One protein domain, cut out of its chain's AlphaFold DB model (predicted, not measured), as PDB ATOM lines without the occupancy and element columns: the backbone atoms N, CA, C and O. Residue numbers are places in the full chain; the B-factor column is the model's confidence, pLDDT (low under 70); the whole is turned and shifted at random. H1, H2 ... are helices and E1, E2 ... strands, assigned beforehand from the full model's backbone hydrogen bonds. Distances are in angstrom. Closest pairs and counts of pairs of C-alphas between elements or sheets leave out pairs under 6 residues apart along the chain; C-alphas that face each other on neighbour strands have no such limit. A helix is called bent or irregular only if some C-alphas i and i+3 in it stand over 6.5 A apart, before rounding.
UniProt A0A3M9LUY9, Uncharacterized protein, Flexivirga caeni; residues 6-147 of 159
ATOM      1  N   TYR A   6     -33.887   3.579  69.280       64.62
ATOM      2  CA  TYR A   6     -35.196   3.786  69.888       64.62
ATOM      3  C   TYR A   6     -35.086   3.614  71.399       64.62
ATOM      4  O   TYR A   6     -34.195   2.921  71.902       64.62
ATOM      5  N   LEU A   7     -35.991   4.260  72.125       63.34
ATOM      6  CA  LEU A   7     -36.126   4.052  73.556       63.34
ATOM      7  C   LEU A   7     -36.909   2.753  73.766       63.34
ATOM      8  O   LEU A   7     -38.040   2.634  73.299       63.34
ATOM      9  N   SER A   8     -36.303   1.761  74.412       68.44
ATOM     10  CA  SER A   8     -37.031   0.551  74.795       68.44
ATOM     11  C   SER A   8     -38.096   0.869  75.850       68.44
ATOM     12  O   SER A   8     -38.036   1.910  76.505       68.44
ATOM     13  N   GLU A   9     -39.037  -0.051  76.078       69.75
ATOM     14  CA  GLU A   9     -40.018   0.067  77.173       69.75
ATOM     15  C   GLU A   9     -39.351   0.206  78.554       69.75
ATOM     16  O   GLU A   9     -39.916   0.801  79.465       69.75
ATOM     17  N   ALA A  10     -38.110  -0.272  78.693       74.06
ATOM     18  CA  ALA A  10     -37.290  -0.108  79.892       74.06
ATOM     19  C   ALA A  10     -36.570   1.258  79.974       74.06
ATOM     20  O   ALA A  10     -35.732   1.457  80.851       74.06
ATOM     21  N   GLY A  11     -36.836   2.187  79.051       72.12
ATOM     22  CA  GLY A  11     -36.206   3.511  79.009       72.12
ATOM     23  C   GLY A  11     -34.756   3.506  78.512       72.12
ATOM     24  O   GLY A  11     -34.047   4.496  78.684       72.12
ATOM     25  N   ILE A  12     -34.291   2.408  77.906       71.88
ATOM     26  CA  ILE A  12     -32.904   2.263  77.450       71.88
ATOM     27  C   ILE A  12     -32.820   2.610  75.966       71.88
ATOM     28  O   ILE A  12     -33.480   1.986  75.130       71.88
ATOM     29  N   TRP A  13     -31.951   3.564  75.630       63.22
ATOM     30  CA  TRP A  13     -31.574   3.837  74.247       63.22
ATOM     31  C   TRP A  13     -30.907   2.611  73.639       63.22
ATOM     32  O   TRP A  13     -29.793   2.239  74.007       63.22
ATOM     33  N   THR A  14     -31.603   1.977  72.703       62.88
ATOM     34  CA  THR A  14     -31.115   0.786  72.019       62.88
ATOM     35  C   THR A  14     -30.799   1.156  70.581       62.88
ATOM     36  O   THR A  14     -31.669   1.659  69.869       62.88
ATOM     37  N   GLN A  15     -29.563   0.917  70.141       68.75
ATOM     38  CA  GLN A  15     -29.231   1.049  68.723       68.75
ATOM     39  C   GLN A  15     -29.996   0.003  67.922       68.75
ATOM     40  O   GLN A  15     -30.113  -1.140  68.363       68.75
ATOM     41  N   ILE A  16     -30.502   0.387  66.750       75.00
ATOM     42  CA  ILE A  16     -31.019  -0.590  65.796       75.00
ATOM     43  C   ILE A  16     -29.854  -1.474  65.347       75.00
ATOM     44  O   ILE A  16     -28.792  -0.996  64.960       75.00
ATOM     45  N   SER A  17     -30.065  -2.782  65.404       85.81
ATOM     46  CA  SER A  17     -29.156  -3.814  64.922       85.81
ATOM     47  C   SER A  17     -29.839  -4.648  63.836       85.81
ATOM     48  O   SER A  17     -31.069  -4.800  63.855       85.81
ATOM     49  N   PRO A  18     -29.073  -5.297  62.942       87.81
ATOM     50  CA  PRO A  18     -29.626  -6.251  61.980       87.81
ATOM     51  C   PRO A  18     -30.474  -7.346  62.640       87.81
ATOM     52  O   PRO A  18     -31.457  -7.808  62.066       87.81
ATOM     53  N   GLY A  19     -30.127  -7.749  63.870       89.00
ATOM     54  CA  GLY A  19     -30.888  -8.729  64.645       89.00
ATOM     55  C   GLY A  19     -32.281  -8.238  65.049       89.00
ATOM     56  O   GLY A  19     -33.230  -9.018  65.010       89.00
ATOM     57  N   GLN A  20     -32.433  -6.956  65.398       88.12
ATOM     58  CA  GLN A  20     -33.750  -6.364  65.678       88.12
ATOM     59  C   GLN A  20     -34.586  -6.243  64.411       88.12
ATOM     60  O   GLN A  20     -35.745  -6.648  64.425       88.12
ATOM     61  N   ILE A  21     -33.991  -5.769  63.311       90.62
ATOM     62  CA  ILE A  21     -34.685  -5.680  62.021       90.62
ATOM     63  C   ILE A  21     -35.162  -7.070  61.593       90.62
ATOM     64  O   ILE A  21     -36.324  -7.237  61.239       90.62
ATOM     65  N   ARG A  22     -34.306  -8.095  61.711       93.12
ATOM     66  CA  ARG A  22     -34.666  -9.484  61.399       93.12
ATOM     67  C   ARG A  22     -35.846  -9.979  62.238       93.12
ATOM     68  O   ARG A  22     -36.743 -10.603  61.685       93.12
ATOM     69  N   ARG A  23     -35.861  -9.699  63.546       91.31
ATOM     70  CA  ARG A  23     -36.987 -10.068  64.423       91.31
ATOM     71  C   ARG A  23     -38.276  -9.352  64.046       91.31
ATOM     72  O   ARG A  23     -39.323  -9.979  64.080       91.31
ATOM     73  N   MET A  24     -38.197  -8.078  63.678       91.06
ATOM     74  CA  MET A  24     -39.349  -7.297  63.231       91.06
ATOM     75  C   MET A  24     -39.931  -7.872  61.934       91.06
ATOM     76  O   MET A  24     -41.099  -8.237  61.900       91.06
ATOM     77  N   VAL A  25     -39.120  -8.040  60.883       93.12
ATOM     78  CA  VAL A  25     -39.621  -8.537  59.584       93.12
ATOM     79  C   VAL A  25     -40.065 -10.003  59.623       93.12
ATOM     80  O   VAL A  25     -40.835 -10.438  58.767       93.12
ATOM     81  N   ALA A  26     -39.594 -10.776  60.609       90.81
ATOM     82  CA  ALA A  26     -40.042 -12.146  60.853       90.81
ATOM     83  C   ALA A  26     -41.483 -12.227  61.384       90.81
ATOM     84  O   ALA A  26     -42.076 -13.296  61.310       90.81
ATOM     85  N   GLN A  27     -42.048 -11.126  61.893       90.88
ATOM     86  CA  GLN A  27     -43.447 -11.070  62.338       90.88
ATOM     87  C   GLN A  27     -44.430 -10.941  61.172       90.88
ATOM     88  O   GLN A  27     -45.620 -11.195  61.338       90.88
ATOM     89  N   TRP A  28     -43.959 -10.527  59.993       92.31
ATOM     90  CA  TRP A  28     -44.819 -10.448  58.819       92.31
ATOM     91  C   TRP A  28     -45.280 -11.846  58.408       92.31
ATOM     92  O   TRP A  28     -44.489 -12.785  58.517       92.31
ATOM     93  N   PRO A  29     -46.501 -12.003  57.884       86.81
ATOM     94  CA  PRO A  29     -47.017 -13.318  57.538       86.81
ATOM     95  C   PRO A  29     -46.219 -13.983  56.406       86.81
ATOM     96  O   PRO A  29     -45.694 -13.337  55.489       86.81
ATOM     97  N   ALA A  30     -46.090 -15.298  56.518       70.44
ATOM     98  CA  ALA A  30     -45.649 -16.215  55.480       70.44
ATOM     99  C   ALA A  30     -46.440 -17.504  55.702       70.44
ATOM    100  O   ALA A  30     -46.066 -18.311  56.545       70.44
ATOM    101  N   GLU A  31     -47.579 -17.622  55.026       74.00
ATOM    102  CA  GLU A  31     -48.395 -18.834  55.092       74.00
ATOM    103  C   GLU A  31     -47.702 -19.960  54.335       74.00
ATOM    104  O   GLU A  31     -47.217 -19.740  53.221       74.00
ATOM    105  N   ASP A  32     -47.733 -21.170  54.892       76.06
ATOM    106  CA  ASP A  32     -47.206 -22.377  54.241       76.06
ATOM    107  C   ASP A  32     -47.955 -22.704  52.935       76.06
ATOM    108  O   ASP A  32     -47.437 -23.409  52.070       76.06
ATOM    109  N   THR A  33     -49.163 -22.160  52.764       85.06
ATOM    110  CA  THR A  33     -49.967 -22.267  51.539       85.06
ATOM    111  C   THR A  33     -49.574 -21.255  50.463       85.06
ATOM    112  O   THR A  33     -50.044 -21.359  49.328       85.06
ATOM    113  N   THR A  34     -48.714 -20.279  50.779       89.62
ATOM    114  CA  THR A  34     -48.226 -19.304  49.795       89.62
ATOM    115  C   THR A  34     -47.338 -20.021  48.776       89.62
ATOM    116  O   THR A  34     -46.357 -20.657  49.172       89.62
ATOM    117  N   PRO A  35     -47.602 -19.894  47.463       92.06
ATOM    118  CA  PRO A  35     -46.767 -20.520  46.448       92.06
ATOM    119  C   PRO A  35     -45.296 -20.102  46.543       92.06
ATOM    120  O   PRO A  35     -44.975 -18.957  46.881       92.06
ATOM    121  N   ALA A  36     -44.392 -21.027  46.213       92.31
ATOM    122  CA  ALA A  36     -42.951 -20.870  46.416       92.31
ATOM    123  C   ALA A  36     -42.367 -19.643  45.691       92.31
ATOM    124  O   ALA A  36     -41.461 -18.987  46.204       92.31
ATOM    125  N   GLU A  37     -42.906 -19.297  44.525       92.62
ATOM    126  CA  GLU A  37     -42.517 -18.140  43.723       92.62
ATOM    127  C   GLU A  37     -42.811 -16.824  44.454       92.62
ATOM    128  O   GLU A  37     -41.967 -15.926  44.503       92.62
ATOM    129  N   VAL A  38     -43.988 -16.727  45.077       95.25
ATOM    130  CA  VAL A  38     -44.393 -15.567  45.882       95.25
ATOM    131  C   VAL A  38     -43.577 -15.526  47.173       95.25
ATOM    132  O   VAL A  38     -43.007 -14.488  47.515       95.25
ATOM    133  N   ALA A  39     -43.459 -16.665  47.859       95.06
ATOM    134  CA  ALA A  39     -42.699 -16.787  49.099       95.06
ATOM    135  C   ALA A  39     -41.221 -16.408  48.905       95.06
ATOM    136  O   ALA A  39     -40.644 -15.721  49.750       95.06
ATOM    137  N   GLY A  40     -40.616 -16.782  47.774       95.56
ATOM    138  CA  GLY A  40     -39.243 -16.425  47.421       95.56
ATOM    139  C   GLY A  40     -39.038 -14.917  47.255       95.56
ATOM    140  O   GLY A  40     -38.064 -14.364  47.777       95.56
ATOM    141  N   LEU A  41     -39.972 -14.224  46.594       97.38
ATOM    142  CA  LEU A  41     -39.931 -12.764  46.457       97.38
ATOM    143  C   LEU A  41     -40.103 -12.074  47.818       97.38
ATOM    144  O   LEU A  41     -39.302 -11.213  48.180       97.38
ATOM    145  N   LEU A  42     -41.078 -12.503  48.620       97.00
ATOM    146  CA  LEU A  42     -41.302 -11.983  49.972       97.00
ATOM    147  C   LEU A  42     -40.087 -12.204  50.890       97.00
ATOM    148  O   LEU A  42     -39.654 -11.295  51.600       97.00
ATOM    149  N   ALA A  43     -39.471 -13.387  50.843       95.94
ATOM    150  CA  ALA A  43     -38.250 -13.686  51.588       95.94
ATOM    151  C   ALA A  43     -37.069 -12.814  51.135       95.94
ATOM    152  O   ALA A  43     -36.289 -12.353  51.972       95.94
ATOM    153  N   THR A  44     -36.950 -12.558  49.831       97.69
ATOM    154  CA  THR A  44     -35.935 -11.654  49.270       97.69
ATOM    155  C   THR A  44     -36.158 -10.222  49.750       97.69
ATOM    156  O   THR A  44     -35.217  -9.577  50.209       97.69
ATOM    157  N   SER A  45     -37.404  -9.740  49.735       97.62
ATOM    158  CA  SER A  45     -37.756  -8.420  50.266       97.62
ATOM    159  C   SER A  45     -37.369  -8.281  51.745       97.62
ATOM    160  O   SER A  45     -36.655  -7.342  52.100       97.62
ATOM    161  N   ARG A  46     -37.699  -9.262  52.602       96.38
ATOM    162  CA  ARG A  46     -37.255  -9.277  54.014       96.38
ATOM    163  C   ARG A  46     -35.737  -9.193  54.157       96.38
ATOM    164  O   ARG A  46     -35.240  -8.459  55.010       96.38
ATOM    165  N   GLN A  47     -34.992  -9.946  53.350       96.62
ATOM    166  CA  GLN A  47     -33.528  -9.916  53.388       96.62
ATOM    167  C   GLN A  47     -32.987  -8.540  52.998       96.62
ATOM    168  O   GLN A  47     -32.094  -8.038  53.673       96.62
ATOM    169  N   LEU A  48     -33.568  -7.894  51.986       97.19
ATOM    170  CA  LEU A  48     -33.193  -6.541  51.575       97.19
ATOM    171  C   LEU A  48     -33.463  -5.500  52.671       97.19
ATOM    172  O   LEU A  48     -32.633  -4.619  52.873       97.19
ATOM    173  N   VAL A  49     -34.546  -5.640  53.444       96.25
ATOM    174  CA  VAL A  49     -34.797  -4.796  54.631       96.25
ATOM    175  C   VAL A  49     -33.724  -4.990  55.706       96.25
ATOM    176  O   VAL A  49     -33.316  -4.032  56.356       96.25
ATOM    177  N   VAL A  50     -33.231  -6.213  55.909       95.38
ATOM    178  CA  VAL A  50     -32.120  -6.456  56.846       95.38
ATOM    179  C   VAL A  50     -30.816  -5.872  56.299       95.38
ATOM    180  O   VAL A  50     -30.079  -5.217  57.035       95.38
ATOM    181  N   CYS A  51     -30.537  -6.068  55.010       95.12
ATOM    182  CA  CYS A  51     -29.355  -5.525  54.343       95.12
ATOM    183  C   CYS A  51     -29.360  -3.997  54.296       95.12
ATOM    184  O   CYS A  51     -28.287  -3.393  54.252       95.12
ATOM    185  N   SER A  52     -30.531  -3.358  54.348       93.88
ATOM    186  CA  SER A  52     -30.619  -1.902  54.307       93.88
ATOM    187  C   SER A  52     -30.037  -1.203  55.527       93.88
ATOM    188  O   SER A  52     -29.731  -0.015  55.458       93.88
ATOM    189  N   TYR A  53     -29.784  -1.958  56.599       91.06
ATOM    190  CA  TYR A  53     -28.956  -1.508  57.710       91.06
ATOM    191  C   TYR A  53     -27.568  -1.039  57.244       91.06
ATOM    192  O   TYR A  53     -27.023  -0.081  57.784       91.06
ATOM    193  N   TYR A  54     -27.000  -1.715  56.240       90.62
ATOM    194  CA  TYR A  54     -25.683  -1.400  55.686       90.62
ATOM    195  C   TYR A  54     -25.754  -0.449  54.487       90.62
ATOM    196  O   TYR A  54     -24.844   0.351  54.294       90.62
ATOM    197  N   CYS A  55     -26.808  -0.543  53.671       90.81
ATOM    198  CA  CYS A  55     -26.985   0.266  52.463       90.81
ATOM    199  C   CYS A  55     -28.464   0.606  52.277       90.81
ATOM    200  O   CYS A  55     -29.273  -0.224  51.863       90.81
ATOM    201  N   TYR A  56     -28.817   1.838  52.614       86.88
ATOM    202  CA  TYR A  56     -30.198   2.280  52.771       86.88
ATOM    203  C   TYR A  56     -31.038   2.183  51.487       86.88
ATOM    204  O   TYR A  56     -32.246   1.953  51.538       86.88
ATOM    205  N   GLU A  57     -30.397   2.264  50.324       91.38
ATOM    206  CA  GLU A  57     -30.980   2.076  48.995       91.38
ATOM    207  C   GLU A  57     -31.676   0.715  48.846       91.38
ATOM    208  O   GLU A  57     -32.641   0.593  48.086       91.38
ATOM    209  N   PHE A  58     -31.262  -0.301  49.612       95.06
ATOM    210  CA  PHE A  58     -31.939  -1.595  49.615       95.06
ATOM    211  C   PHE A  58     -33.375  -1.534  50.141       95.06
ATOM    212  O   PHE A  58     -34.142  -2.433  49.811       95.06
ATOM    213  N   LEU A  59     -33.797  -0.485  50.863       94.94
ATOM    214  CA  LEU A  59     -35.216  -0.315  51.214       94.94
ATOM    215  C   LEU A  59     -36.088  -0.094  49.981       94.94
ATOM    216  O   LEU A  59     -37.162  -0.679  49.886       94.94
ATOM    217  N   VAL A  60     -35.618   0.692  49.013       95.00
ATOM    218  CA  VAL A  60     -36.363   0.924  47.768       95.00
ATOM    219  C   VAL A  60     -36.468  -0.369  46.964       95.00
ATOM    220  O   VAL A  60     -37.540  -0.710  46.465       95.00
ATOM    221  N   VAL A  61     -35.377  -1.136  46.902       95.88
ATOM    222  CA  VAL A  61     -35.371  -2.449  46.243       95.88
ATOM    223  C   VAL A  61     -36.288  -3.431  46.981       95.88
ATOM    224  O   VAL A  61     -37.031  -4.165  46.337       95.88
ATOM    225  N   ALA A  62     -36.306  -3.413  48.317       97.12
ATOM    226  CA  ALA A  62     -37.192  -4.255  49.117       97.12
ATOM    227  C   ALA A  62     -38.672  -3.962  48.839       97.12
ATOM    228  O   ALA A  62     -39.449  -4.905  48.671       97.12
ATOM    229  N   VAL A  63     -39.054  -2.683  48.739       97.00
ATOM    230  CA  VAL A  63     -40.414  -2.268  48.354       97.00
ATOM    231  C   VAL A  63     -40.739  -2.759  46.948       97.00
ATOM    232  O   VAL A  63     -41.785  -3.369  46.746       97.00
ATOM    233  N   LEU A  64     -39.841  -2.558  45.980       97.00
ATOM    234  CA  LEU A  64     -40.057  -3.024  44.610       97.00
ATOM    235  C   LEU A  64     -40.290  -4.542  44.556       97.00
ATOM    236  O   LEU A  64     -41.255  -4.990  43.939       97.00
ATOM    237  N   VAL A  65     -39.446  -5.326  45.229       97.88
ATOM    238  CA  VAL A  65     -39.567  -6.791  45.277       97.88
ATOM    239  C   VAL A  65     -40.852  -7.223  45.997       97.88
ATOM    240  O   VAL A  65     -41.508  -8.163  45.554       97.88
ATOM    241  N   ALA A  66     -41.269  -6.518  47.053       97.75
ATOM    242  CA  ALA A  66     -42.539  -6.788  47.733       97.75
ATOM    243  C   ALA A  66     -43.748  -6.540  46.813       97.75
ATOM    244  O   ALA A  66     -44.652  -7.368  46.736       97.75
ATOM    245  N   LEU A  67     -43.734  -5.449  46.043       97.25
ATOM    246  CA  LEU A  67     -44.788  -5.146  45.070       97.25
ATOM    247  C   LEU A  67     -44.816  -6.155  43.909       97.25
ATOM    248  O   LEU A  67     -45.888  -6.514  43.423       97.25
ATOM    249  N   GLN A  68     -43.654  -6.653  43.482       97.00
ATOM    250  CA  GLN A  68     -43.566  -7.756  42.519       97.00
ATOM    251  C   GLN A  68     -44.141  -9.059  43.092       97.00
ATOM    252  O   GLN A  68     -44.780  -9.813  42.354       97.00
ATOM    253  N   ALA A  69     -43.961  -9.315  44.391       96.56
ATOM    254  CA  ALA A  69     -44.584 -10.449  45.066       96.56
ATOM    255  C   ALA A  69     -46.114 -10.333  45.050       96.56
ATOM    256  O   ALA A  69     -46.775 -11.285  44.654       96.56
ATOM    257  N   THR A  70     -46.662  -9.153  45.359       96.12
ATOM    258  CA  THR A  70     -48.103  -8.855  45.271       96.12
ATOM    259  C   THR A  70     -48.662  -9.113  43.867       96.12
ATOM    260  O   THR A  70     -49.686  -9.777  43.714       96.12
ATOM    261  N   GLU A  71     -47.977  -8.642  42.820       96.06
ATOM    262  CA  GLU A  71     -48.377  -8.914  41.431       96.06
ATOM    263  C   GLU A  71     -48.344 -10.414  41.107       96.06
ATOM    264  O   GLU A  71     -49.262 -10.940  40.472       96.06
ATOM    265  N   THR A  72     -47.290 -11.104  41.541       95.50
ATOM    266  CA  THR A  72     -47.120 -12.546  41.319       95.50
ATOM    267  C   THR A  72     -48.202 -13.335  42.050       95.50
ATOM    268  O   THR A  72     -48.810 -14.214  41.448       95.50
ATOM    269  N   ALA A  73     -48.519 -12.968  43.293       94.94
ATOM    270  CA  ALA A  73     -49.582 -13.570  44.087       94.94
ATOM    271  C   ALA A  73     -50.933 -13.456  43.378       94.94
ATOM    272  O   ALA A  73     -51.602 -14.465  43.162       94.94
ATOM    273  N   LEU A  74     -51.288 -12.257  42.910       94.94
ATOM    274  CA  LEU A  74     -52.537 -12.037  42.184       94.94
ATOM    275  C   LEU A  74     -52.587 -12.835  40.870       94.94
ATOM    276  O   LEU A  74     -53.616 -13.411  40.512       94.94
ATOM    277  N   ARG A  75     -51.462 -12.916  40.151       95.31
ATOM    278  CA  ARG A  75     -51.344 -13.703  38.916       95.31
ATOM    279  C   ARG A  75     -51.523 -15.198  39.172       95.31
ATOM    280  O   ARG A  75     -52.222 -15.861  38.403       95.31
ATOM    281  N   MET A  76     -50.896 -15.723  40.220       93.25
ATOM    282  CA  MET A  76     -51.005 -17.128  40.601       93.25
ATOM    283  C   MET A  76     -52.416 -17.467  41.062       93.25
ATOM    284  O   MET A  76     -52.985 -18.425  40.560       93.25
ATOM    285  N   HIS A  77     -53.016 -16.623  41.900       92.38
ATOM    286  CA  HIS A  77     -54.373 -16.820  42.399       92.38
ATOM    287  C   HIS A  77     -55.433 -16.832  41.279       92.38
ATOM    288  O   HIS A  77     -56.384 -17.602  41.332       92.38
ATOM    289  N   LEU A  78     -55.288 -15.995  40.243       91.88
ATOM    290  CA  LEU A  78     -56.317 -15.848  39.200       91.88
ATOM    291  C   LEU A  78     -56.103 -16.704  37.947       91.88
ATOM    292  O   LEU A  78     -57.035 -16.853  37.149       91.88
ATOM    293  N   THR A  79     -54.867 -17.135  37.681       87.38
ATOM    294  CA  THR A  79     -54.481 -17.704  36.373       87.38
ATOM    295  C   THR A  79     -53.465 -18.844  36.457       87.38
ATOM    296  O   THR A  79     -52.846 -19.180  35.441       87.38
ATOM    297  N   ASP A  80     -53.230 -19.385  37.653       77.81
ATOM    298  CA  ASP A  80     -52.209 -20.402  37.930       77.81
ATOM    299  C   ASP A  80     -50.806 -19.988  37.442       77.81
ATOM    300  O   ASP A  80     -49.993 -20.803  37.015       77.81
ATOM    301  N   GLY A  81     -50.526 -18.678  37.418       76.94
ATOM    302  CA  GLY A  81     -49.233 -18.116  37.008       76.94
ATOM    303  C   GLY A  81     -48.981 -18.072  35.492       76.94
ATOM    304  O   GLY A  81     -48.021 -17.444  35.053       76.94
ATOM    305  N   SER A  82     -49.852 -18.667  34.675       78.31
ATOM    306  CA  SER A  82     -49.642 -18.836  33.225       78.31
ATOM    307  C   SER A  82     -49.924 -17.582  32.382       78.31
ATOM    308  O   SER A  82     -49.504 -17.476  31.225       78.31
ATOM    309  N   SER A  83     -50.653 -16.613  32.937       82.31
ATOM    310  CA  SER A  83     -51.124 -15.450  32.191       82.31
ATOM    311  C   SER A  83     -50.026 -14.416  31.953       82.31
ATOM    312  O   SER A  83     -49.256 -14.092  32.852       82.31
ATOM    313  N   LYS A  84     -50.028 -13.795  30.765       86.88
ATOM    314  CA  LYS A  84     -49.232 -12.593  30.433       86.88
ATOM    315  C   LYS A  84     -49.997 -11.282  30.664       86.88
ATOM    316  O   LYS A  84     -49.610 -10.235  30.148       86.88
ATOM    317  N   GLN A  85     -51.113 -11.318  31.392       89.38
ATOM    318  CA  GLN A  85     -51.893 -10.115  31.690       89.38
ATOM    319  C   GLN A  85     -51.066  -9.086  32.469       89.38
ATOM    320  O   GLN A  85     -50.198  -9.433  33.272       89.38
ATOM    321  N   THR A  86     -51.338  -7.808  32.215       92.38
ATOM    322  CA  THR A  86     -50.762  -6.699  32.982       92.38
ATOM    323  C   THR A  86     -51.370  -6.655  34.385       92.38
ATOM    324  O   THR A  86     -52.503  -7.102  34.569       92.38
ATOM    325  N   LEU A  87     -50.666  -6.060  35.357       93.25
ATOM    326  CA  LEU A  87     -51.185  -5.893  36.722       93.25
ATOM    327  C   LEU A  87     -52.549  -5.180  36.744       93.25
ATOM    328  O   LEU A  87     -53.455  -5.637  37.426       93.25
ATOM    329  N   THR A  88     -52.758  -4.155  35.907       95.75
ATOM    330  CA  THR A  88     -54.078  -3.514  35.731       95.75
ATOM    331  C   THR A  88     -55.173  -4.529  35.397       95.75
ATOM    332  O   THR A  88     -56.217  -4.533  36.034       95.75
ATOM    333  N   LYS A  89     -54.940  -5.425  34.428       96.00
ATOM    334  CA  LYS A  89     -55.938  -6.430  34.025       96.00
ATOM    335  C   LYS A  89     -56.188  -7.477  35.109       96.00
ATOM    336  O   LYS A  89     -57.299  -7.988  35.191       96.00
ATOM    337  N   LEU A  90     -55.168  -7.813  35.897       95.94
ATOM    338  CA  LEU A  90     -55.318  -8.721  37.032       95.94
ATOM    339  C   LEU A  90     -56.177  -8.082  38.130       95.94
ATOM    340  O   LEU A  90     -57.103  -8.733  38.599       95.94
ATOM    341  N   ILE A  91     -55.937  -6.807  38.465       96.44
ATOM    342  CA  ILE A  91     -56.730  -6.055  39.454       96.44
ATOM    343  C   ILE A  91     -58.196  -5.968  39.017       96.44
ATOM    344  O   ILE A  91     -59.076  -6.376  39.766       96.44
ATOM    345  N   GLU A  92     -58.467  -5.533  37.781       96.31
ATOM    346  CA  GLU A  92     -59.850  -5.426  37.286       96.31
ATOM    347  C   GLU A  92     -60.570  -6.778  37.265       96.31
ATOM    348  O   GLU A  92     -61.757  -6.863  37.570       96.31
ATOM    349  N   ARG A  93     -59.858  -7.864  36.940       94.38
ATOM    350  CA  ARG A  93     -60.428  -9.214  36.982       94.38
ATOM    351  C   ARG A  93     -60.767  -9.645  38.409       94.38
ATOM    352  O   ARG A  93     -61.831 -10.220  38.607       94.38
ATOM    353  N   ALA A  94     -59.869  -9.386  39.356       94.19
ATOM    354  CA  ALA A  94     -60.040  -9.718  40.769       94.19
ATOM    355  C   ALA A  94     -61.147  -8.888  41.440       94.19
ATOM    356  O   ALA A  94     -61.816  -9.332  42.364       94.19
ATOM    357  N   ARG A  95     -61.364  -7.665  40.957       95.81
ATOM    358  CA  ARG A  95     -62.519  -6.848  41.326       95.81
ATOM    359  C   ARG A  95     -63.805  -7.434  40.743       95.81
ATOM    360  O   ARG A  95     -64.769  -7.672  41.460       95.81
ATOM    361  N   ALA A  96     -63.813  -7.727  39.443       94.69
ATOM    362  CA  ALA A  96     -65.003  -8.205  38.740       94.69
ATOM    363  C   ALA A  96     -65.511  -9.574  39.224       94.69
ATOM    364  O   ALA A  96     -66.708  -9.840  39.140       94.69
ATOM    365  N   ASN A  97     -64.629 -10.452  39.709       93.25
ATOM    366  CA  ASN A  97     -65.011 -11.756  40.262       93.25
ATOM    367  C   ASN A  97     -65.252 -11.730  41.787       93.25
ATOM    368  O   ASN A  97     -65.506 -12.787  42.362       93.25
ATOM    369  N   GLY A  98     -65.169 -10.559  42.430       92.88
ATOM    370  CA  GLY A  98     -65.400 -10.387  43.864       92.88
ATOM    371  C   GLY A  98     -64.259 -10.853  44.772       92.88
ATOM    372  O   GLY A  98     -64.446 -10.888  45.984       92.88
ATOM    373  N   THR A  99     -63.087 -11.204  44.229       93.56
ATOM    374  CA  THR A  99     -61.893 -11.507  45.038       93.56
ATOM    375  C   THR A  99     -61.407 -10.270  45.804       93.56
ATOM    376  O   THR A  99     -60.903 -10.407  46.915       93.56
ATOM    377  N   LEU A 100     -61.545  -9.072  45.225       94.38
ATOM    378  CA  LEU A 100     -61.162  -7.800  45.841       94.38
ATOM    379  C   LEU A 100     -62.371  -6.891  46.048       94.38
ATOM    380  O   LEU A 100     -63.233  -6.787  45.174       94.38
ATOM    381  N   SER A 101     -62.372  -6.171  47.170       93.88
ATOM    382  CA  SER A 101     -63.245  -5.015  47.359       93.88
ATOM    383  C   SER A 101     -62.806  -3.846  46.466       93.88
ATOM    384  O   SER A 101     -61.686  -3.812  45.951       93.88
ATOM    385  N   GLU A 102     -63.696  -2.867  46.303       93.69
ATOM    386  CA  GLU A 102     -63.412  -1.611  45.598       93.69
ATOM    387  C   GLU A 102     -62.199  -0.880  46.190       93.69
ATOM    388  O   GLU A 102     -61.274  -0.511  45.471       93.69
ATOM    389  N   GLU A 103     -62.164  -0.762  47.517       93.94
ATOM    390  CA  GLU A 103     -61.084  -0.097  48.248       93.94
ATOM    391  C   GLU A 103     -59.731  -0.793  48.035       93.94
ATOM    392  O   GLU A 103     -58.732  -0.143  47.722       93.94
ATOM    393  N   VAL A 104     -59.698  -2.127  48.115       93.50
ATOM    394  CA  VAL A 104     -58.462  -2.893  47.899       93.50
ATOM    395  C   VAL A 104     -57.997  -2.793  46.442       93.50
ATOM    396  O   VAL A 104     -56.794  -2.731  46.177       93.50
ATOM    397  N   ALA A 105     -58.921  -2.751  45.479       94.94
ATOM    398  CA  ALA A 105     -58.575  -2.559  44.074       94.94
ATOM    399  C   ALA A 105     -57.941  -1.177  43.819       94.94
ATOM    400  O   ALA A 105     -56.933  -1.093  43.107       94.94
ATOM    401  N   ASP A 106     -58.475  -0.118  44.431       95.62
ATOM    402  CA  ASP A 106     -57.920   1.237  44.343       95.62
ATOM    403  C   ASP A 106     -56.519   1.319  44.970       95.62
ATOM    404  O   ASP A 106     -55.577   1.815  44.336       95.62
ATOM    405  N   ASP A 107     -56.333   0.734  46.154       93.75
ATOM    406  CA  ASP A 107     -55.027   0.637  46.815       93.75
ATOM    407  C   ASP A 107     -53.998  -0.118  45.955       93.75
ATOM    408  O   ASP A 107     -52.835   0.290  45.846       93.75
ATOM    409  N   LEU A 108     -54.409  -1.189  45.269       95.69
ATOM    410  CA  LEU A 108     -53.535  -1.915  44.345       95.69
ATOM    411  C   LEU A 108     -53.208  -1.117  43.081       95.69
ATOM    412  O   LEU A 108     -52.110  -1.272  42.535       95.69
ATOM    413  N   HIS A 109     -54.097  -0.245  42.603       97.00
ATOM    414  CA  HIS A 109     -53.764   0.666  41.506       97.00
ATOM    415  C   HIS A 109     -52.716   1.693  41.927       97.00
ATOM    416  O   HIS A 109     -51.786   1.948  41.153       97.00
ATOM    417  N   LEU A 110     -52.797   2.224  43.149       94.38
ATOM    418  CA  LEU A 110     -51.752   3.083  43.716       94.38
ATOM    419  C   LEU A 110     -50.423   2.324  43.834       94.38
ATOM    420  O   LEU A 110     -49.386   2.798  43.361       94.38
ATOM    421  N   ALA A 111     -50.457   1.101  44.367       94.00
ATOM    422  CA  ALA A 111     -49.290   0.231  44.474       94.00
ATOM    423  C   ALA A 111     -48.673  -0.092  43.098       94.00
ATOM    424  O   ALA A 111     -47.450  -0.084  42.940       94.00
ATOM    425  N   ARG A 112     -49.502  -0.306  42.068       95.56
ATOM    426  CA  ARG A 112     -49.073  -0.502  40.674       95.56
ATOM    427  C   ARG A 112     -48.348   0.722  40.124       95.56
ATOM    428  O   ARG A 112     -47.336   0.560  39.438       95.56
ATOM    429  N   HIS A 113     -48.865   1.926  40.368       94.56
ATOM    430  CA  HIS A 113     -48.201   3.162  39.949       94.56
ATOM    431  C   HIS A 113     -46.820   3.272  40.590       94.56
ATOM    432  O   HIS A 113     -45.828   3.394  39.871       94.56
ATOM    433  N   LEU A 114     -46.744   3.071  41.906       93.56
ATOM    434  CA  LEU A 114     -45.479   3.079  42.627       93.56
ATOM    435  C   LEU A 114     -44.497   2.024  42.092       93.56
ATOM    436  O   LEU A 114     -43.345   2.338  41.807       93.56
ATOM    437  N   ARG A 115     -44.942   0.779  41.890       94.69
ATOM    438  CA  ARG A 115     -44.112  -0.296  41.321       94.69
ATOM    439  C   ARG A 115     -43.520   0.099  39.972       94.69
ATOM    440  O   ARG A 115     -42.368  -0.230  39.684       94.69
ATOM    441  N   ASN A 116     -44.301   0.767  39.125       94.19
ATOM    442  CA  ASN A 116     -43.845   1.203  37.809       94.19
ATOM    443  C   ASN A 116     -42.809   2.321  37.895       94.19
ATOM    444  O   ASN A 116     -41.819   2.251  37.164       94.19
ATOM    445  N   ASP A 117     -43.003   3.281  38.798       92.19
ATOM    446  CA  ASP A 117     -42.046   4.360  39.047       92.19
ATOM    447  C   ASP A 117     -40.721   3.809  39.587       92.19
ATOM    448  O   ASP A 117     -39.649   4.180  39.110       92.19
ATOM    449  N   LEU A 118     -40.783   2.846  40.513       91.94
ATOM    450  CA  LEU A 118     -39.602   2.172  41.062       91.94
ATOM    451  C   LEU A 118     -38.891   1.266  40.046       91.94
ATOM    452  O   LEU A 118     -37.688   1.050  40.158       91.94
ATOM    453  N   SER A 119     -39.612   0.737  39.053       91.69
ATOM    454  CA  SER A 119     -39.026  -0.081  37.979       91.69
ATOM    455  C   SER A 119     -38.365   0.755  36.879       91.69
ATOM    456  O   SER A 119     -37.523   0.239  36.147       91.69
ATOM    457  N   HIS A 120     -38.742   2.028  36.746       89.38
ATOM    458  CA  HIS A 120     -38.203   2.949  35.743       89.38
ATOM    459  C   HIS A 120     -37.749   4.258  36.408       89.38
ATOM    460  O   HIS A 120     -38.272   5.333  36.091       89.38
ATOM    461  N   PRO A 121     -36.797   4.187  37.357       85.56
ATOM    462  CA  PRO A 121     -36.421   5.341  38.152       85.56
ATOM    463  C   PRO A 121     -35.732   6.395  37.283       85.56
ATOM    464  O   PRO A 121     -34.866   6.091  36.463       85.56
ATOM    465  N   ARG A 122     -36.082   7.667  37.496       83.00
ATOM    466  CA  ARG A 122     -35.360   8.806  36.897       83.00
ATOM    467  C   ARG A 122     -34.091   9.170  37.673       83.00
ATOM    468  O   ARG A 122     -33.194   9.791  37.117       83.00
ATOM    469  N   TYR A 123     -34.039   8.810  38.952       79.56
ATOM    470  CA  TYR A 123     -32.918   9.010  39.866       79.56
ATOM    471  C   TYR A 123     -32.968   7.951  40.973       79.56
ATOM    472  O   TYR A 123     -34.026   7.380  41.241       79.56
ATOM    473  N   GLN A 124     -31.831   7.696  41.623       73.69
ATOM    474  CA  GLN A 124     -31.756   6.780  42.762       73.69
ATOM    475  C   GLN A 124     -32.431   7.426  43.982       73.69
ATOM    476  O   GLN A 124     -31.962   8.444  44.490       73.69
ATOM    477  N   GLY A 125     -33.551   6.855  44.427       75.81
ATOM    478  CA  GLY A 125     -34.244   7.268  45.644       75.81
ATOM    479  C   GLY A 125     -33.695   6.562  46.884       75.81
ATOM    480  O   GLY A 125     -33.262   5.414  46.817       75.81
ATOM    481  N   ALA A 126     -33.758   7.240  48.025       81.19
ATOM    482  CA  ALA A 126     -33.438   6.702  49.342       81.19
ATOM    483  C   ALA A 126     -34.680   6.862  50.229       81.19
ATOM    484  O   ALA A 126     -35.212   7.967  50.342       81.19
ATOM    485  N   TRP A 127     -35.187   5.773  50.814       88.62
ATOM    486  CA  TRP A 127     -36.459   5.757  51.554       88.62
ATOM    487  C   TRP A 127     -36.268   5.367  53.008       88.62
ATOM    488  O   TRP A 127     -35.540   4.424  53.286       88.62
ATOM    489  N   THR A 128     -36.970   6.037  53.924       89.50
ATOM    490  CA  THR A 128     -36.932   5.686  55.353       89.50
ATOM    491  C   THR A 128     -37.631   4.374  55.634       89.50
ATOM    492  O   THR A 128     -38.545   3.966  54.917       89.50
ATOM    493  N   TYR A 129     -37.240   3.727  56.735       89.50
ATOM    494  CA  TYR A 129     -37.978   2.587  57.272       89.50
ATOM    495  C   TYR A 129     -39.462   2.932  57.479       89.50
ATOM    496  O   TYR A 129     -40.322   2.133  57.125       89.50
ATOM    497  N   GLY A 130     -39.773   4.144  57.956       88.31
ATOM    498  CA  GLY A 130     -41.157   4.600  58.127       88.31
ATOM    499  C   GLY A 130     -41.955   4.674  56.819       88.31
ATOM    500  O   GLY A 130     -43.154   4.425  56.833       88.31
ATOM    501  N   MET A 131     -41.300   4.955  55.688       90.38
ATOM    502  CA  MET A 131     -41.936   4.929  54.364       90.38
ATOM    503  C   MET A 131     -42.049   3.506  53.802       90.38
ATOM    504  O   MET A 131     -43.068   3.146  53.219       90.38
ATOM    505  N   ALA A 132     -40.994   2.703  53.944       94.25
ATOM    506  CA  ALA A 132     -40.870   1.418  53.263       94.25
ATOM    507  C   ALA A 132     -41.594   0.269  53.981       94.25
ATOM    508  O   ALA A 132     -42.264  -0.535  53.333       94.25
ATOM    509  N   LEU A 133     -41.462   0.172  55.308       94.44
ATOM    510  CA  LEU A 133     -41.940  -0.989  56.066       94.44
ATOM    511  C   LEU A 133     -43.453  -1.215  55.952       94.44
ATOM    512  O   LEU A 133     -43.823  -2.362  55.703       94.44
ATOM    513  N   PRO A 134     -44.327  -0.187  56.041       93.69
ATOM    514  CA  PRO A 134     -45.768  -0.406  55.914       93.69
ATOM    515  C   PRO A 134     -46.166  -1.014  54.563       93.69
ATOM    516  O   PRO A 134     -47.027  -1.885  54.504       93.69
ATOM    517  N   LEU A 135     -45.508  -0.607  53.472       95.25
ATOM    518  CA  LEU A 135     -45.793  -1.119  52.125       95.25
ATOM    519  C   LEU A 135     -45.348  -2.576  51.955       95.25
ATOM    520  O   LEU A 135     -46.050  -3.382  51.336       95.25
ATOM    521  N   ILE A 136     -44.189  -2.920  52.518       96.56
ATOM    522  CA  ILE A 136     -43.666  -4.288  52.482       96.56
ATOM    523  C   ILE A 136     -44.559  -5.197  53.326       96.56
ATOM    524  O   ILE A 136     -45.015  -6.229  52.840       96.56
ATOM    525  N   GLU A 137     -44.885  -4.786  54.552       96.06
ATOM    526  CA  GLU A 137     -45.793  -5.528  55.425       96.06
ATOM    527  C   GLU A 137     -47.162  -5.747  54.775       96.06
ATOM    528  O   GLU A 137     -47.686  -6.864  54.796       96.06
ATOM    529  N   ARG A 138     -47.730  -4.719  54.136       95.06
ATOM    530  CA  ARG A 138     -49.014  -4.838  53.433       95.06
ATOM    531  C   ARG A 138     -48.946  -5.839  52.282       95.06
ATOM    532  O   ARG A 138     -49.881  -6.609  52.105       95.06
ATOM    533  N   SER A 139     -47.821  -5.902  51.569       96.06
ATOM    534  CA  SER A 139     -47.595  -6.902  50.515       96.06
ATOM    535  C   SER A 139     -47.536  -8.330  51.073       96.06
ATOM    536  O   SER A 139     -48.102  -9.249  50.478       96.06
ATOM    537  N   HIS A 140     -46.914  -8.524  52.244       95.75
ATOM    538  CA  HIS A 140     -46.938  -9.806  52.957       95.75
ATOM    539  C   HIS A 140     -48.361 -10.207  53.356       95.75
ATOM    540  O   HIS A 140     -48.787 -11.323  53.067       95.75
ATOM    541  N   ARG A 141     -49.105  -9.297  53.997       94.44
ATOM    542  CA  ARG A 141     -50.483  -9.546  54.451       94.44
ATOM    543  C   ARG A 141     -51.420  -9.842  53.287       94.44
ATOM    544  O   ARG A 141     -52.166 -10.809  53.351       94.44
ATOM    545  N   PHE A 142     -51.329  -9.070  52.209       94.12
ATOM    546  CA  PHE A 142     -52.134  -9.285  51.012       94.12
ATOM    547  C   PHE A 142     -51.828 -10.631  50.342       94.12
ATOM    548  O   PHE A 142     -52.740 -11.377  50.000       94.12
ATOM    549  N   SER A 143     -50.544 -10.976  50.194       93.69
ATOM    550  CA  SER A 143     -50.155 -12.268  49.616       93.69
ATOM    551  C   SER A 143     -50.653 -13.431  50.472       93.69
ATOM    552  O   SER A 143     -51.177 -14.396  49.933       93.69
ATOM    553  N   SER A 144     -50.545 -13.310  51.798       92.25
ATOM    554  CA  SER A 144     -51.105 -14.269  52.752       92.25
ATOM    555  C   SER A 144     -52.613 -14.424  52.556       92.25
ATOM    556  O   SER A 144     -53.083 -15.532  52.340       92.25
ATOM    557  N   PHE A 145     -53.356 -13.314  52.534       91.06
ATOM    558  CA  PHE A 145     -54.810 -13.300  52.362       91.06
ATOM    559  C   PHE A 145     -55.278 -14.067  51.116       91.06
ATOM    560  O   PHE A 145     -56.238 -14.828  51.195       91.06
ATOM    561  N   LEU A 146     -54.577 -13.931  49.985       92.00
ATOM    562  CA  LEU A 146     -54.938 -14.630  48.746       92.00
ATOM    563  C   LEU A 146     -54.794 -16.160  48.817       92.00
ATOM    564  O   LEU A 146     -55.371 -16.856  47.977       92.00
ATOM    565  N   PHE A 147     -54.012 -16.688  49.761       90.00
ATOM    566  CA  PHE A 147     -53.718 -18.122  49.869       90.00
ATOM    567  C   PHE A 147     -54.095 -18.734  51.221       90.00
ATOM    568  O   PHE A 147     -54.008 -19.955  51.379       90.00
TER     569      PHE A 147
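Overview. This is residues 6 to 147 of the 159 residues of an uncharacterized protein of Flexivirga caeni (UniProt A0A3M9LUY9). Three helices, H2, H3 and H6, run side by side as a small bundle with its centres in a triangle, and a helical hairpin, H4 and H5, packs at a slant on H3. Short H1 packs on the last residues of H2, and before it the loop of residues 8 to 13 sticks out at one end of the long axis. The printed part has 142 residues, with E1 and then H1 to H6 named along the chain, and is mostly helix. It is compact, with a radius of gyration of the C-alphas of 16.1 A, and spans 51 by 37 by 26 A.

Arrangement. Start at residues 6 to 7, which pair antiparallel with residues 13 to 14 of E1, residues 13 to 15; E1 pairs with no named strand. Next come H1, residues 18 to 25, and H2, residues 36 to 51, a helical hairpin at a steep tilt of 40 degrees. They touch, H2 with its residues 46 to 51 alone, and their closest C-alphas, Pro 18 and Val 50, are 5.7 A apart. H3, residues 58 to 79, is the hub, touching four helices. H2 and H3 form a hairpin at a shallow tilt of 11 degrees; their closest C-alphas, Ser 45 and Ala 62, are 4.4 A apart. H4, residues 87 to 96, and H5, residues 102 to 119, make another hairpin at a shallow tilt of 5 degrees, with Ile 91 and Ala 105 their closest C-alphas at 6.1 A. H5 touches H3 at a steep tilt of 50 degrees, closest at the C-alphas of Leu 64 and Arg 115, 5.9 A. Last, H6, residues 129 to 147, touches H3 and runs the same way at a shallow tilt of 17 degrees; the C-alphas of Ala 66 and Ile 136 are closest, at 5.5 A. H2 and H6 only just touch, with 3 pairs of C-alphas within 8 A, the closest being Leu 42 and His 140 at 6.7 A. H2 is apart from H4 and H5. In H1 to H5 every O i to N i+4 pair is within hydrogen-bond range; in H6 12 of 15 are.

Along the chain. Find C-alpha 13 at (-31.574, 3.837, 74.247), where E1 begins. H2 runs 22.0 A, and H3, the longest helix by residues, runs 30.7 A from C-alpha 58 at (-31.939, -1.595, 49.615). H5 covers 25.6 A and H6 27.0 A, ending at C-alpha 147 at (-53.718, -18.122, 49.869). H6 is only just irregular: C-alphas 131 and 134 are 6.7 A apart.

Size, cuts and confidence. Look for the farthest C-alphas at Gly 11 and Lys 84, 52.8 A apart. The printed part has no cut and no long link. Mean pLDDT of the printed part is 90.2; residues 6 to 9 and 13 to 15 are under 70.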